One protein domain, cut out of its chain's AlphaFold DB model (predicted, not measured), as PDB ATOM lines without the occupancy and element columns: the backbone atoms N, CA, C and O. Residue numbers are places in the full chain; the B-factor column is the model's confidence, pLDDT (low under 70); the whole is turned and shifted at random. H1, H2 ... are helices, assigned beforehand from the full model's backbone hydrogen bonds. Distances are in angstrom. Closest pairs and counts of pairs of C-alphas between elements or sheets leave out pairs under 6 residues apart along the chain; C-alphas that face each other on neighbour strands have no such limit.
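AT A GLANCE: This is residues 36 to 77 of the 93 residues of an uncharacterized protein of Verrucomicrobia subdivision 3 bacterium (UniProt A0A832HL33). A long helix, H2, and a shorter one, H1, meet near their ends at one corner and make an open L, flat in outline, with most of both arms standing free. The printed part has 42 residues with two named helices, H1 then H2, and no named strand; the class is all helix. The whole is extended, with a radius of gyration of the C-alphas of 14.8 A and spans of 45 by 23 by 7 A.

HOW THE PARTS SIT: H2, residues 54 to 77, and H1, residues 39 to 52, only just touch, with 3 pairs of C-alphas within 8 A, and only at the corner by their tight link of 1 residue. H1 touches with residues 50 to 51 alone, H2 with residues 56 to 57 alone. The closest C-alphas are those of Thr 50 and Val 56, 6.3 A apart. Their lines stand at 72 degrees, only just about perpendicular. In H1 and H2 every O i to N i+4 pair is within hydrogen-bond range.

IN THESE COORDINATES: H2 measures 35.7 A from C-alpha 54 to C-alpha 77 at (-49.951, 22.308, 6.056). H1 measures 20.1 A from C-alpha 39 at (-21.632, 43.834, 19.411) to C-alpha 52.

THE WHOLE: The C-alphas of Ser 37 and Thr 77, the two farthest apart, are 45.0 A apart. The printed part has no cut and no long link. Its mean pLDDT is 85.8, and no printed residue is under 70.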
ATOM      1  N   LEU A  36     -15.589  48.908  16.261       88.25
ATOM      2  CA  LEU A  36     -16.755  48.818  17.133       88.25
ATOM      3  C   LEU A  36     -16.366  47.912  18.300       88.25
ATOM      4  O   LEU A  36     -15.973  46.767  18.088       88.25
ATOM      5  N   SER A  37     -16.393  48.457  19.515       86.81
ATOM      6  CA  SER A  37     -15.864  47.785  20.708       86.81
ATOM      7  C   SER A  37     -16.807  46.719  21.259       86.81
ATOM      8  O   SER A  37     -16.350  45.780  21.905       86.81
ATOM      9  N   SER A  38     -18.109  46.850  20.995       91.25
ATOM     10  CA  SER A  38     -19.140  45.926  21.463       91.25
ATOM     11  C   SER A  38     -20.093  45.509  20.333       91.25
ATOM     12  O   SER A  38     -20.362  46.297  19.418       91.25
ATOM     13  N   PRO A  39     -20.638  44.281  20.382       84.81
ATOM     14  CA  PRO A  39     -21.632  43.834  19.411       84.81
ATOM     15  C   PRO A  39     -22.928  44.656  19.483       84.81
ATOM     16  O   PRO A  39     -23.576  44.864  18.459       84.81
ATOM     17  N   GLU A  40     -23.292  45.187  20.653       88.62
ATOM     18  CA  GLU A  40     -24.476  46.035  20.816       88.62
ATOM     19  C   GLU A  40     -24.330  47.398  20.128       88.62
ATOM     20  O   GLU A  40     -25.294  47.915  19.560       88.62
ATOM     21  N   GLU A  41     -23.147  48.013  20.178       85.81
ATOM     22  CA  GLU A  41     -22.866  49.243  19.426       85.81
ATOM     23  C   GLU A  41     -22.841  48.980  17.923       85.81
ATOM     24  O   GLU A  41     -23.366  49.788  17.158       85.81
ATOM     25  N   ALA A  42     -22.307  47.829  17.503       86.44
ATOM     26  CA  ALA A  42     -22.297  47.445  16.100       86.44
ATOM     27  C   ALA A  42     -23.707  47.267  15.534       86.44
ATOM     28  O   ALA A  42     -24.009  47.796  14.466       86.44
ATOM     29  N   ALA A  43     -24.583  46.586  16.277       85.75
ATOM     30  CA  ALA A  43     -25.980  46.426  15.900       85.75
ATOM     31  C   ALA A  43     -26.702  47.778  15.817       85.75
ATOM     32  O   ALA A  43     -27.384  48.049  14.834       85.75
ATOM     33  N   ARG A  44     -26.499  48.663  16.805       88.19
ATOM     34  CA  ARG A  44     -27.122  49.995  16.812       88.19
ATOM     35  C   ARG A  44     -26.684  50.857  15.632       88.19
ATOM     36  O   ARG A  44     -27.533  51.459  14.982       88.19
ATOM     37  N   LEU A  45     -25.384  50.893  15.342       87.12
ATOM     38  CA  LEU A  45     -24.857  51.649  14.210       87.12
ATOM     39  C   LEU A  45     -25.344  51.068  12.877       87.12
ATOM     40  O   LEU A  45     -25.732  51.820  11.990       87.12
ATOM     41  N   ALA A  46     -25.361  49.740  12.740       85.38
ATOM     42  CA  ALA A  46     -25.861  49.075  11.541       85.38
ATOM     43  C   ALA A  46     -27.355  49.348  11.311       85.38
ATOM     44  O   ALA A  46     -27.755  49.617  10.178       85.38
ATOM     45  N   ASP A  47     -28.168  49.321  12.367       86.06
ATOM     46  CA  ASP A  47     -29.595  49.641  12.298       86.06
ATOM     47  C   ASP A  47     -29.820  51.097  11.888       86.06
ATOM     48  O   ASP A  47     -30.649  51.373  11.018       86.06
ATOM     49  N   GLU A  48     -29.078  52.033  12.482       87.62
ATOM     50  CA  GLU A  48     -29.163  53.450  12.133       87.62
ATOM     51  C   GLU A  48     -28.779  53.679  10.668       87.62
ATOM     52  O   GLU A  48     -29.500  54.353   9.928       87.62
ATOM     53  N   GLU A  49     -27.697  53.051  10.214       85.88
ATOM     54  CA  GLU A  49     -27.229  53.221   8.844       85.88
ATOM     55  C   GLU A  49     -28.148  52.546   7.826       85.88
ATOM     56  O   GLU A  49     -28.409  53.093   6.756       85.88
ATOM     57  N   THR A  50     -28.757  51.423   8.198       84.19
ATOM     58  CA  THR A  50     -29.811  50.777   7.410       84.19
ATOM     59  C   THR A  50     -31.048  51.668   7.290       84.19
ATOM     60  O   THR A  50     -31.612  51.795   6.204       84.19
ATOM     61  N   GLN A  51     -31.468  52.332   8.372       85.31
ATOM     62  CA  GLN A  51     -32.632  53.228   8.359       85.31
ATOM     63  C   GLN A  51     -32.438  54.443   7.448       85.31
ATOM     64  O   GLN A  51     -33.410  54.940   6.873       85.31
ATOM     65  N   ARG A  52     -31.195  54.908   7.294       86.12
ATOM     66  CA  ARG A  52     -30.853  56.017   6.394       86.12
ATOM     67  C   ARG A  52     -30.863  55.623   4.917       86.12
ATOM     68  O   ARG A  52     -30.913  56.508   4.064       86.12
ATOM     69  N   LEU A  53     -30.850  54.329   4.598       89.31
ATOM     70  CA  LEU A  53     -30.834  53.824   3.227       89.31
ATOM     71  C   LEU A  53     -32.257  53.446   2.772       89.31
ATOM     72  O   LEU A  53     -32.755  52.371   3.121       89.31
ATOM     73  N   PRO A  54     -32.928  54.275   1.943       83.00
ATOM     74  CA  PRO A  54     -34.328  54.055   1.574       83.00
ATOM     75  C   PRO A  54     -34.564  52.718   0.852       83.00
ATOM     76  O   PRO A  54     -35.578  52.073   1.096       83.00
ATOM     77  N   GLY A  55     -33.617  52.255   0.027       87.44
ATOM     78  CA  GLY A  55     -33.740  50.977  -0.691       87.44
ATOM     79  C   GLY A  55     -33.647  49.740   0.210       87.44
ATOM     80  O   GLY A  55     -34.308  48.737  -0.049       87.44
ATOM     81  N   VAL A  56     -32.879  49.811   1.300       86.12
ATOM     82  CA  VAL A  56     -32.742  48.688   2.242       86.12
ATOM     83  C   VAL A  56     -34.016  48.529   3.066       86.12
ATOM     84  O   VAL A  56     -34.446  47.409   3.341       86.12
ATOM     85  N   ARG A  57     -34.658  49.647   3.419       83.69
ATOM     86  CA  ARG A  57     -35.892  49.640   4.206       83.69
ATOM     87  C   ARG A  57     -37.052  48.963   3.474       83.69
ATOM     88  O   ARG A  57     -37.758  48.162   4.082       83.69
ATOM     89  N   GLU A  58     -37.238  49.269   2.193       87.00
ATOM     90  CA  GLU A  58     -38.305  48.657   1.389       87.00
ATOM     91  C   GLU A  58     -38.043  47.159   1.171       87.00
ATOM     92  O   GLU A  58     -38.922  46.344   1.441       87.00
ATOM     93  N   MET A  59     -36.800  46.774   0.853       88.19
ATOM     94  CA  MET A  59     -36.399  45.364   0.749       88.19
ATOM     95  C   MET A  59     -36.671  44.583   2.047       88.19
ATOM     96  O   MET A  59     -37.213  43.481   2.012       88.19
ATOM     97  N   GLN A  60     -36.319  45.138   3.213       86.25
ATOM     98  CA  GLN A  60     -36.586  44.481   4.497       86.25
ATOM     99  C   GLN A  60     -38.076  44.284   4.754       86.25
ATOM    100  O   GLN A  60     -38.468  43.265   5.323       86.25
ATOM    101  N   LYS A  61     -38.905  45.249   4.357       87.62
ATOM    102  CA  LYS A  61     -40.355  45.163   4.506       87.62
ATOM    103  C   LYS A  61     -40.927  44.039   3.641       87.62
ATOM    104  O   LYS A  61     -41.652  43.200   4.167       87.62
ATOM    105  N   GLU A  62     -40.540  43.979   2.369       89.94
ATOM    106  CA  GLU A  62     -40.968  42.931   1.435       89.94
ATOM    107  C   GLU A  62     -40.549  41.534   1.908       89.94
ATOM    108  O   GLU A  62     -41.385  40.635   1.990       89.94
ATOM    109  N   MET A  63     -39.288  41.359   2.322       87.88
ATOM    110  CA  MET A  63     -38.810  40.077   2.858       87.88
ATOM    111  C   MET A  63     -39.623  39.628   4.076       87.88
ATOM    112  O   MET A  63     -39.981  38.458   4.188       87.88
ATOM    113  N   ARG A  64     -39.953  40.561   4.975       89.25
ATOM    114  CA  ARG A  64     -40.727  40.266   6.187       89.25
ATOM    115  C   ARG A  64     -42.162  39.850   5.864       89.25
ATOM    116  O   ARG A  64     -42.714  38.975   6.528       89.25
ATOM    117  N   GLU A  65     -42.765  40.470   4.853       90.75
ATOM    118  CA  GLU A  65     -44.099  40.115   4.359       90.75
ATOM    119  C   GLU A  65     -44.103  38.736   3.680       90.75
ATOM    120  O   GLU A  65     -45.009  37.930   3.915       90.75
ATOM    121  N   ASP A  66     -43.073  38.424   2.895       88.94
ATOM    122  CA  ASP A  66     -42.898  37.120   2.252       88.94
ATOM    123  C   ASP A  66     -42.660  35.994   3.260       88.94
ATOM    124  O   ASP A  66     -43.238  34.910   3.134       88.94
ATOM    125  N   GLU A  67     -41.838  36.239   4.281       87.12
ATOM    126  CA  GLU A  67     -41.610  35.299   5.380       87.12
ATOM    127  C   GLU A  67     -42.904  34.995   6.136       87.12
ATOM    128  O   GLU A  67     -43.220  33.824   6.357       87.12
ATOM    129  N   ALA A  68     -43.697  36.023   6.455       89.75
ATOM    130  CA  ALA A  68     -44.991  35.853   7.108       89.75
ATOM    131  C   ALA A  68     -45.956  35.017   6.250       89.75
ATOM    132  O   ALA A  68     -46.576  34.076   6.745       89.75
ATOM    133  N   ARG A  69     -46.025  35.289   4.938       88.44
ATOM    134  CA  ARG A  69     -46.839  34.500   3.994       88.44
ATOM    135  C   ARG A  69     -46.381  33.046   3.895       88.44
ATOM    136  O   ARG A  69     -47.205  32.158   3.678       88.44
ATOM    137  N   ARG A  70     -45.075  32.780   3.992       85.69
ATOM    138  CA  ARG A  70     -44.519  31.416   3.957       85.69
ATOM    139  C   ARG A  70     -44.805  30.661   5.251       85.69
ATOM    140  O   ARG A  70     -45.178  29.494   5.175       85.69
ATOM    141  N   GLN A  71     -44.687  31.323   6.401       82.50
ATOM    142  CA  GLN A  71     -45.018  30.744   7.705       82.50
ATOM    143  C   GLN A  71     -46.504  30.398   7.804       82.50
ATOM    144  O   GLN A  71     -46.836  29.273   8.156       82.50
ATOM    145  N   GLU A  72     -47.394  31.293   7.368       83.31
ATOM    146  CA  GLU A  72     -48.837  31.028   7.355       83.31
ATOM    147  C   GLU A  72     -49.188  29.795   6.503       83.31
ATOM    148  O   GLU A  72     -50.013  28.969   6.890       83.31
ATOM    149  N   LYS A  73     -48.532  29.631   5.347       83.62
ATOM    150  CA  LYS A  73     -48.712  28.450   4.490       83.62
ATOM    151  C   LYS A  73     -48.168  27.178   5.141       83.62
ATOM    152  O   LYS A  73     -48.826  26.144   5.038       83.62
ATOM    153  N   ALA A  74     -47.017  27.251   5.807       80.94
ATOM    154  CA  ALA A  74     -46.416  26.120   6.510       80.94
ATOM    155  C   ALA A  74     -47.305  25.650   7.673       80.94
ATOM    156  O   ALA A  74     -47.688  24.479   7.707       80.94
ATOM    157  N   ASP A  75     -47.747  26.575   8.529       76.44
ATOM    158  CA  ASP A  75     -48.642  26.315   9.666       76.44
ATOM    159  C   ASP A  75     -49.982  25.703   9.230       76.44
ATOM    160  O   ASP A  75     -50.591  24.911   9.951       76.44
ATOM    161  N   ARG A  76     -50.445  26.038   8.021       74.44
ATOM    162  CA  ARG A  76     -51.673  25.481   7.443       74.44
ATOM    163  C   ARG A  76     -51.499  24.046   6.936       74.44
ATOM    164  O   ARG A  76     -52.477  23.307   6.879       74.44
ATOM    165  N   THR A  77     -50.279  23.655   6.566       71.50
ATOM    166  CA  THR A  77     -49.951  22.308   6.056       71.50
ATOM    167  C   THR A  77     -49.472  21.341   7.135       71.50
ATOM    168  O   THR A  77     -49.709  20.140   7.033       71.50
TER     169      THR A  77